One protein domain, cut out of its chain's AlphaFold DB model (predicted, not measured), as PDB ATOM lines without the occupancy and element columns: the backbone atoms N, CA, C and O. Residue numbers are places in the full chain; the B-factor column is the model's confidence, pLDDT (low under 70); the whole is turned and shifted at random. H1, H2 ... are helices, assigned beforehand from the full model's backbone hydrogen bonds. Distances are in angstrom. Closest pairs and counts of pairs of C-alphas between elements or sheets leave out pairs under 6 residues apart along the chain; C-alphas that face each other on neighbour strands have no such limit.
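This is residues 29 to 104 of the 341 residues of a protein of uncultured bacterium contig00107 (UniProt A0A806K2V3). Little regular structure is here: a loose chain of long loops, with the long helix H3, the short helix H2 near it, and H1 at one end of the longest axis. You meet 76 printed residues with H1, H2 and H3 in that order and no named strand; the class is all helix, though named elements hold only 30 residues. The whole is loose, with a radius of gyration of the C-alphas of 14.6 A and spans of 38 by 30 by 21 A.

Start at H1, residues 29 to 37, apart from both H2, residues 62 to 65, and H3, residues 83 to 99. H2 and H3 are close but not clearly touching; their closest C-alphas, of Ile 64 and Ala 88, are 7.2 A apart. In H1 and H3 every O i to N i+4 pair is within hydrogen-bond range; H2 is too short for such a pair.

Find C-alpha 29 at (2.272, 33.274, 46.811); H1 runs 12.5 A to C-alpha 37. H2 spans 5.8 A. H3 runs 24.2 A to C-alpha 99 at (25.418, 33.509, 31.039).

The C-alphas farthest apart, of Ser 37 and Pro 68, are 41.0 A apart. The printed part has no cut, and both links are long. Expect pLDDT under 70 at residues 29, 41 to 43, 55 and 103 to 104.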
ATOM      1  N   SER A  29       3.513  33.141  47.575       67.31
ATOM      2  CA  SER A  29       2.272  33.274  46.811       67.31
ATOM      3  C   SER A  29       1.822  34.730  46.637       67.31
ATOM      4  O   SER A  29       1.294  35.086  45.582       67.31
ATOM      5  N   GLU A  30       2.054  35.593  47.628       71.81
ATOM      6  CA  GLU A  30       1.637  36.997  47.583       71.81
ATOM      7  C   GLU A  30       2.548  37.814  46.663       71.81
ATOM      8  O   GLU A  30       2.068  38.589  45.834       71.81
ATOM      9  N   ILE A  31       3.856  37.556  46.714       73.50
ATOM     10  CA  ILE A  31       4.827  38.183  45.809       73.50
ATOM     11  C   ILE A  31       4.538  37.800  44.355       73.50
ATOM     12  O   ILE A  31       4.533  38.666  43.483       73.50
ATOM     13  N   ILE A  32       4.236  36.526  44.087       74.69
ATOM     14  CA  ILE A  32       3.875  36.069  42.738       74.69
ATOM     15  C   ILE A  32       2.608  36.781  42.239       74.69
ATOM     16  O   ILE A  32       2.557  37.188  41.079       74.69
ATOM     17  N   LYS A  33       1.601  36.994  43.098       73.38
ATOM     18  CA  LYS A  33       0.395  37.759  42.731       73.38
ATOM     19  C   LYS A  33       0.719  39.206  42.361       73.38
ATOM     20  O   LYS A  33       0.186  39.694  41.369       73.38
ATOM     21  N   ILE A  34       1.593  39.870  43.121       76.19
ATOM     22  CA  ILE A  34       2.030  41.241  42.817       76.19
ATOM     23  C   ILE A  34       2.753  41.277  41.471       76.19
ATOM     24  O   ILE A  34       2.387  42.083  40.618       76.19
ATOM     25  N   LEU A  35       3.713  40.374  41.245       77.88
ATOM     26  CA  LEU A  35       4.452  40.291  39.981       77.88
ATOM     27  C   LEU A  35       3.517  40.071  38.786       77.88
ATOM     28  O   LEU A  35       3.640  40.771  37.787       77.88
ATOM     29  N   ASN A  36       2.529  39.182  38.917       76.12
ATOM     30  CA  ASN A  36       1.532  38.925  37.872       76.12
ATOM     31  C   ASN A  36       0.553  40.090  37.651       76.12
ATOM     32  O   ASN A  36      -0.140  40.115  36.637       76.12
ATOM     33  N   SER A  37       0.458  41.036  38.591       77.31
ATOM     34  CA  SER A  37      -0.388  42.229  38.452       77.31
ATOM     35  C   SER A  37       0.310  43.396  37.752       77.31
ATOM     36  O   SER A  37      -0.343  44.386  37.416       77.31
ATOM     37  N   LEU A  38       1.628  43.305  37.543       79.19
ATOM     38  CA  LEU A  38       2.385  44.353  36.875       79.19
ATOM     39  C   LEU A  38       2.005  44.418  35.389       79.19
ATOM     40  O   LEU A  38       1.852  43.376  34.750       79.19
ATOM     41  N   PRO A  39       1.881  45.621  34.804       77.38
ATOM     42  CA  PRO A  39       1.551  45.784  33.393       77.38
ATOM     43  C   PRO A  39       2.790  45.542  32.512       77.38
ATOM     44  O   PRO A  39       3.265  46.451  31.835       77.38
ATOM     45  N   THR A  40       3.341  44.326  32.551       74.88
ATOM     46  CA  THR A  40       4.542  43.931  31.801       74.88
ATOM     47  C   THR A  40       4.199  43.303  30.455       74.88
ATOM     48  O   THR A  40       3.239  42.540  30.334       74.88
ATOM     49  N   SER A  41       5.034  43.564  29.458       66.38
ATOM     50  CA  SER A  41       5.028  42.937  28.138       66.38
ATOM     51  C   SER A  41       6.163  41.919  27.994       66.38
ATOM     52  O   SER A  41       7.102  41.870  28.788       66.38
ATOM     53  N   THR A  42       6.100  41.083  26.950       64.75
ATOM     54  CA  THR A  42       7.231  40.205  26.604       64.75
ATOM     55  C   THR A  42       8.490  41.042  26.375       64.75
ATOM     56  O   THR A  42       8.471  41.946  25.545       64.75
ATOM     57  N   GLY A  43       9.585  40.679  27.045       67.81
ATOM     58  CA  GLY A  43      10.876  41.363  26.934       67.81
ATOM     59  C   GLY A  43      11.148  42.353  28.067       67.81
ATOM     60  O   GLY A  43      12.297  42.758  28.238       67.81
ATOM     61  N   ASP A  44      10.141  42.683  28.878       74.69
ATOM     62  CA  ASP A  44      10.337  43.509  30.068       74.69
ATOM     63  C   ASP A  44      11.142  42.753  31.134       74.69
ATOM     64  O   ASP A  44      10.978  41.548  31.342       74.69
ATOM     65  N   ILE A  45      12.011  43.481  31.842       81.00
ATOM     66  CA  ILE A  45      12.827  42.943  32.934       81.00
ATOM     67  C   ILE A  45      12.322  43.526  34.251       81.00
ATOM     68  O   ILE A  45      12.408  44.732  34.482       81.00
ATOM     69  N   VAL A  46      11.850  42.656  35.144       83.94
ATOM     70  CA  VAL A  46      11.477  43.030  36.512       83.94
ATOM     71  C   VAL A  46      12.626  42.680  37.454       83.94
ATOM     72  O   VAL A  46      13.031  41.524  37.550       83.94
ATOM     73  N   ILE A  47      13.154  43.684  38.160       83.50
ATOM     74  CA  ILE A  47      14.220  43.515  39.156       83.50
ATOM     75  C   ILE A  47      13.642  43.817  40.535       83.50
ATOM     76  O   ILE A  47      13.063  44.880  40.753       83.50
ATOM     77  N   MET A  48      13.833  42.895  41.476       81.88
ATOM     78  CA  MET A  48      13.379  43.034  42.857       81.88
ATOM     79  C   MET A  48      14.490  42.607  43.815       81.88
ATOM     80  O   MET A  48      15.143  41.584  43.608       81.88
ATOM     81  N   GLN A  49      14.685  43.374  44.885       78.38
ATOM     82  CA  GLN A  49      15.494  42.951  46.023       78.38
ATOM     83  C   GLN A  49      14.628  42.092  46.952       78.38
ATOM     84  O   GLN A  49      13.557  42.522  47.372       78.38
ATOM     85  N   GLY A  50      15.079  40.883  47.277       78.94
ATOM     86  CA  GLY A  50      14.312  39.973  48.122       78.94
ATOM     87  C   GLY A  50      15.043  38.668  48.408       78.94
ATOM     88  O   GLY A  50      16.253  38.557  48.222       78.94
ATOM     89  N   PHE A  51      14.292  37.677  48.875       75.44
ATOM     90  CA  PHE A  51      14.767  36.321  49.140       75.44
ATOM     91  C   PHE A  51      14.511  35.403  47.938       75.44
ATOM     92  O   PHE A  51      13.786  35.743  47.004       75.44
ATOM     93  N   LYS A  52      15.111  34.211  47.961       79.75
ATOM     94  CA  LYS A  52      14.938  33.211  46.905       79.75
ATOM     95  C   LYS A  52      13.501  32.682  46.889       79.75
ATOM     96  O   LYS A  52      13.064  32.055  47.852       79.75
ATOM     97  N   ILE A  53      12.807  32.872  45.770       75.06
ATOM     98  CA  ILE A  53      11.458  32.350  45.527       75.06
ATOM     99  C   ILE A  53      11.558  31.169  44.550       75.06
ATOM    100  O   ILE A  53      12.235  31.290  43.526       75.06
ATOM    101  N   PRO A  54      10.914  30.018  44.828       70.62
ATOM    102  CA  PRO A  54      10.838  28.924  43.863       70.62
ATOM    103  C   PRO A  54      10.272  29.415  42.524       70.62
ATOM    104  O   PRO A  54       9.269  30.120  42.505       70.62
ATOM    105  N   SER A  55      10.892  29.013  41.412       68.25
ATOM    106  CA  SER A  55      10.503  29.385  40.036       68.25
ATOM    107  C   SER A  55      10.882  30.797  39.561       68.25
ATOM    108  O   SER A  55      10.558  31.126  38.423       68.25
ATOM    109  N   ILE A  56      11.583  31.600  40.370       78.69
ATOM    110  CA  ILE A  56      12.147  32.899  39.964       78.69
ATOM    111  C   ILE A  56      13.674  32.823  40.050       78.69
ATOM    112  O   ILE A  56      14.220  32.324  41.039       78.69
ATOM    113  N   ASP A  57      14.363  33.323  39.023       82.00
ATOM    114  CA  ASP A  57      15.822  33.383  39.022       82.00
ATOM    115  C   ASP A  57      16.329  34.281  40.153       82.00
ATOM    116  O   ASP A  57      15.897  35.418  40.335       82.00
ATOM    117  N   PHE A  58      17.262  33.743  40.939       86.06
ATOM    118  CA  PHE A  58      17.818  34.410  42.108       86.06
ATOM    119  C   PHE A  58      19.317  34.619  41.930       86.06
ATOM    120  O   PHE A  58      20.073  33.665  41.720       86.06
ATOM    121  N   ILE A  59      19.746  35.875  42.053       86.81
ATOM    122  CA  ILE A  59      21.148  36.269  41.940       86.81
ATOM    123  C   ILE A  59      21.652  36.625  43.333       86.81
ATOM    124  O   ILE A  59      21.276  37.644  43.907       86.81
ATOM    125  N   GLU A  60      22.540  35.792  43.865       85.69
ATOM    126  CA  GLU A  60      23.257  36.121  45.088       85.69
ATOM    127  C   GLU A  60      24.354  37.152  44.778       85.69
ATOM    128  O   GLU A  60      25.192  36.953  43.892       85.69
ATOM    129  N   VAL A  61      24.308  38.284  45.483       84.69
ATOM    130  CA  VAL A  61      25.217  39.426  45.278       84.69
ATOM    131  C   VAL A  61      26.048  39.763  46.516       84.69
ATOM    132  O   VAL A  61      26.795  40.739  46.511       84.69
ATOM    133  N   ILE A  62      25.919  38.976  47.592       81.69
ATOM    134  CA  ILE A  62      26.586  39.257  48.870       81.69
ATOM    135  C   ILE A  62      28.111  39.211  48.738       81.69
ATOM    136  O   ILE A  62      28.822  40.004  49.352       81.69
ATOM    137  N   ASP A  63      28.615  38.347  47.862       84.38
ATOM    138  CA  ASP A  63      30.037  38.166  47.596       84.38
ATOM    139  C   ASP A  63      30.701  39.407  46.986       84.38
ATOM    140  O   ASP A  63      31.901  39.593  47.161       84.38
ATOM    141  N   ILE A  64      29.937  40.289  46.335       85.38
ATOM    142  CA  ILE A  64      30.444  41.556  45.783       85.38
ATOM    143  C   ILE A  64      30.995  42.456  46.897       85.38
ATOM    144  O   ILE A  64      31.947  43.201  46.672       85.38
ATOM    145  N   SER A  65      30.425  42.355  48.101       83.12
ATOM    146  CA  SER A  65      30.859  43.113  49.279       83.12
ATOM    147  C   SER A  65      32.058  42.501  50.009       83.12
ATOM    148  O   SER A  65      32.667  43.158  50.858       83.12
ATOM    149  N   ASN A  66      32.450  41.267  49.665       87.62
ATOM    150  CA  ASN A  66      33.601  40.620  50.280       87.62
ATOM    151  C   ASN A  66      34.893  41.270  49.783       87.62
ATOM    152  O   ASN A  66      35.229  41.226  48.599       87.62
ATOM    153  N   ARG A  67      35.658  41.855  50.704       84.00
ATOM    154  CA  ARG A  67      36.987  42.392  50.392       84.00
ATOM    155  C   ARG A  67      38.021  41.255  50.270       84.00
ATOM    156  O   ARG A  67      37.929  40.277  51.014       84.00
ATOM    157  N   PRO A  68      39.045  41.397  49.403       87.69
ATOM    158  CA  PRO A  68      39.357  42.578  48.590       87.69
ATOM    159  C   PRO A  68      38.553  42.657  47.278       87.69
ATOM    160  O   PRO A  68      38.397  41.666  46.575       87.69
ATOM    161  N   HIS A  69      38.116  43.866  46.915       85.88
ATOM    162  CA  HIS A  69      37.501  44.187  45.620       85.88
ATOM    163  C   HIS A  69      37.897  45.601  45.163       85.88
ATOM    164  O   HIS A  69      38.321  46.426  45.972       85.88
ATOM    165  N   ASN A  70      37.716  45.901  43.871       86.31
ATOM    166  CA  ASN A  70      38.208  47.141  43.243       86.31
ATOM    167  C   ASN A  70      37.147  48.247  43.094       86.31
ATOM    168  O   ASN A  70      37.430  49.291  42.519       86.31
ATOM    169  N   TYR A  71      35.936  48.031  43.608       84.38
ATOM    170  CA  TYR A  71      34.812  48.971  43.494       84.38
ATOM    171  C   TYR A  71      34.834  50.146  44.491       84.38
ATOM    172  O   TYR A  71      33.904  50.937  44.506       84.38
ATOM    173  N   GLY A  72      35.861  50.272  45.338       87.44
ATOM    174  CA  GLY A  72      35.887  51.312  46.374       87.44
ATOM    175  C   GLY A  72      34.887  51.034  47.498       87.44
ATOM    176  O   GLY A  72      34.823  49.904  47.983       87.44
ATOM    177  N   ASP A  73      34.143  52.050  47.931       89.50
ATOM    178  CA  ASP A  73      33.074  51.899  48.919       89.50
ATOM    179  C   ASP A  73      31.742  51.676  48.206       89.50
ATOM    180  O   ASP A  73      31.347  52.458  47.347       89.50
ATOM    181  N   LEU A  74      31.059  50.580  48.544       89.06
ATOM    182  CA  LEU A  74      29.812  50.169  47.888       89.06
ATOM    183  C   LEU A  74      28.572  50.868  48.464       89.06
ATOM    184  O   LEU A  74      27.518  50.870  47.832       89.06
ATOM    185  N   PHE A  75      28.697  51.457  49.653       89.44
ATOM    186  CA  PHE A  75      27.596  52.004  50.435       89.44
ATOM    187  C   PHE A  75      27.933  53.407  50.945       89.44
ATOM    188  O   PHE A  75      29.057  53.648  51.386       89.44
ATOM    189  N   PHE A  76      26.958  54.318  50.898       88.00
ATOM    190  CA  PHE A  76      27.023  55.594  51.614       88.00
ATOM    191  C   PHE A  76      26.695  55.411  53.103       88.00
ATOM    192  O   PHE A  76      27.292  56.072  53.951       88.00
ATOM    193  N   ASP A  77      25.753  54.515  53.405       86.88
ATOM    194  CA  ASP A  77      25.258  54.169  54.740       86.88
ATOM    195  C   ASP A  77      24.687  52.733  54.743       86.88
ATOM    196  O   ASP A  77      24.867  51.988  53.785       86.88
ATOM    197  N   GLU A  78      23.997  52.318  55.807       76.25
ATOM    198  CA  GLU A  78      23.466  50.950  55.944       76.25
ATOM    199  C   GLU A  78      22.401  50.555  54.897       76.25
ATOM    200  O   GLU A  78      22.109  49.368  54.765       76.25
ATOM    201  N   GLY A  79      21.825  51.504  54.150       76.38
ATOM    202  CA  GLY A  79      20.726  51.242  53.211       76.38
ATOM    203  C   GLY A  79      20.929  51.760  51.787       76.38
ATOM    204  O   GLY A  79      20.174  51.370  50.897       76.38
ATOM    205  N   HIS A  80      21.921  52.618  51.539       84.12
ATOM    206  CA  HIS A  80      22.083  53.288  50.247       84.12
ATOM    207  C   HIS A  80      23.403  52.940  49.563       84.12
ATOM    208  O   HIS A  80      24.489  53.169  50.097       84.12
ATOM    209  N   HIS A  81      23.310  52.451  48.327       86.75
ATOM    210  CA  HIS A  81      24.471  52.162  47.490       86.75
ATOM    211  C   HIS A  81      25.105  53.430  46.912       86.75
ATOM    212  O   HIS A  81      24.410  54.362  46.492       86.75
ATOM    213  N   THR A  82      26.431  53.421  46.801       90.88
ATOM    214  CA  THR A  82      27.177  54.393  45.991       90.88
ATOM    215  C   THR A  82      26.937  54.159  44.494       90.88
ATOM    216  O   THR A  82      26.424  53.103  44.098       90.88
ATOM    217  N   PRO A  83      27.294  55.113  43.612       88.75
ATOM    218  CA  PRO A  83      27.317  54.869  42.171       88.75
ATOM    219  C   PRO A  83      28.145  53.634  41.796       88.75
ATOM    220  O   PRO A  83      27.707  52.827  40.976       88.75
ATOM    221  N   GLU A  84      29.297  53.448  42.438       88.81
ATOM    222  CA  GLU A  84      30.182  52.301  42.247       88.81
ATOM    223  C   GLU A  84      29.537  50.997  42.740       88.81
ATOM    224  O   GLU A  84      29.636  49.970  42.065       88.81
ATOM    225  N   GLY A  85      28.817  51.045  43.865       89.62
ATOM    226  CA  GLY A  85      28.016  49.929  44.369       89.62
ATOM    227  C   GLY A  85      26.923  49.515  43.391       89.62
ATOM    228  O   GLY A  85      26.861  48.358  42.977       89.62
ATOM    229  N   ASN A  86      26.115  50.474  42.934       87.31
ATOM    230  CA  ASN A  86      25.085  50.227  41.923       87.31
ATOM    231  C   ASN A  86      25.677  49.666  40.623       87.31
ATOM    232  O   ASN A  86      25.106  48.742  40.043       87.31
ATOM    233  N   PHE A  87      26.835  50.172  40.187       86.75
ATOM    234  CA  PHE A  87      27.545  49.639  39.026       86.75
ATOM    235  C   PHE A  87      27.964  48.176  39.231       86.75
ATOM    236  O   PHE A  87      27.747  47.351  38.345       86.75
ATOM    237  N   ALA A  88      28.513  47.831  40.399       88.12
ATOM    238  CA  ALA A  88      28.927  46.465  40.711       88.12
ATOM    239  C   ALA A  88      27.739  45.482  40.692       88.12
ATOM    240  O   ALA A  88      27.837  44.402  40.100       88.12
ATOM    241  N   TYR A  89      26.597  45.874  41.268       88.31
ATOM    242  CA  TYR A  89      25.371  45.072  41.229       88.31
ATOM    243  C   TYR A  89      24.811  44.936  39.810       88.31
ATOM    244  O   TYR A  89      24.520  43.822  39.370       88.31
ATOM    245  N   ALA A  90      24.727  46.038  39.060       86.75
ATOM    246  CA  ALA A  90      24.262  46.022  37.674       86.75
ATOM    247  C   ALA A  90      25.142  45.128  36.785       86.75
ATOM    248  O   ALA A  90      24.623  44.342  35.992       86.75
ATOM    249  N   ALA A  91      26.466  45.175  36.963       86.56
ATOM    250  CA  ALA A  91      27.400  44.317  36.241       86.56
ATOM    251  C   ALA A  91      27.154  42.828  36.531       86.56
ATOM    252  O   ALA A  91      27.179  42.010  35.607       86.56
ATOM    253  N   ARG A  92      26.865  42.461  37.788       87.62
ATOM    254  CA  ARG A  92      26.546  41.073  38.156       87.62
ATOM    255  C   ARG A  92      25.233  40.600  37.537       87.62
ATOM    256  O   ARG A  92      25.181  39.481  37.027       87.62
ATOM    257  N   ILE A  93      24.202  41.444  37.562       87.00
ATOM    258  CA  ILE A  93      22.914  41.152  36.921       87.00
ATOM    259  C   ILE A  93      23.133  40.916  35.426       87.00
ATOM    260  O   ILE A  93      22.741  39.879  34.897       87.00
ATOM    261  N   PHE A  94      23.854  41.815  34.758       85.56
ATOM    262  CA  PHE A  94      24.139  41.696  33.332       85.56
ATOM    263  C   PHE A  94      24.911  40.415  32.979       85.56
ATOM    264  O   PHE A  94      24.534  39.704  32.047       85.56
ATOM    265  N   GLN A  95      25.947  40.070  33.749       85.38
ATOM    266  CA  GLN A  95      26.696  38.820  33.568       85.38
ATOM    267  C   GLN A  95      25.809  37.584  33.733       85.38
ATOM    268  O   GLN A  95      25.960  36.615  32.987       85.38
ATOM    269  N   HIS A  96      24.881  37.608  34.691       85.94
ATOM    270  CA  HIS A  96      23.928  36.523  34.886       85.94
ATOM    271  C   HIS A  96      22.989  36.380  33.681       85.94
ATOM    272  O   HIS A  96      22.829  35.276  33.165       85.94
ATOM    273  N   LEU A  97      22.430  37.488  33.185       82.25
ATOM    274  CA  LEU A  97      21.570  37.487  31.996       82.25
ATOM    275  C   LEU A  97      22.319  36.959  30.761       82.25
ATOM    276  O   LEU A  97      21.802  36.106  30.041       82.25
ATOM    277  N   GLN A  98      23.569  37.391  30.552       81.19
ATOM    278  CA  GLN A  98      24.409  36.882  29.462       81.19
ATOM    279  C   GLN A  98      24.697  35.384  29.597       81.19
ATOM    280  O   GLN A  98      24.536  34.643  28.630       81.19
ATOM    281  N   LYS A  99      25.097  34.922  30.788       82.88
ATOM    282  CA  LYS A  99      25.418  33.509  31.039       82.88
ATOM    283  C   LYS A  99      24.224  32.589  30.771       82.88
ATOM    284  O   LYS A  99      24.421  31.460  30.330       82.88
ATOM    285  N   ASN A 100      23.011  33.069  31.031       77.12
ATOM    286  CA  ASN A 100      21.778  32.314  30.819       77.12
ATOM    287  C   ASN A 100      21.146  32.547  29.436       77.12
ATOM    288  O   ASN A 100      20.016  32.131  29.215       77.12
ATOM    289  N   ASN A 101      21.865  33.170  28.491       74.56
ATOM    290  CA  ASN A 101      21.377  33.453  27.135       74.56
ATOM    291  C   ASN A 101      20.039  34.216  27.105       74.56
ATOM    292  O   ASN A 101      19.248  34.026  26.184       74.56
ATOM    293  N   PHE A 102      19.796  35.090  28.087       70.94
ATOM    294  CA  PHE A 102      18.518  35.792  28.254       70.94
ATOM    295  C   PHE A 102      18.089  36.569  26.995       70.94
ATOM    296  O   PHE A 102      16.916  36.590  26.645       70.94
ATOM    297  N   TYR A 103      19.051  37.157  26.279       68.62
ATOM    298  CA  TYR A 103      18.818  37.962  25.072       68.62
ATOM    299  C   TYR A 103      18.687  37.143  23.775       68.62
ATOM    300  O   TYR A 103      18.772  37.702  22.686       68.62
ATOM    301  N   ASN A 104      18.560  35.816  23.859       68.81
ATOM    302  CA  ASN A 104      18.372  34.964  22.688       68.81
ATOM    303  C   ASN A 104      16.875  34.820  22.380       68.81
ATOM    304  O   ASN A 104      16.126  34.328  23.222       68.81
TER     305      ASN A 104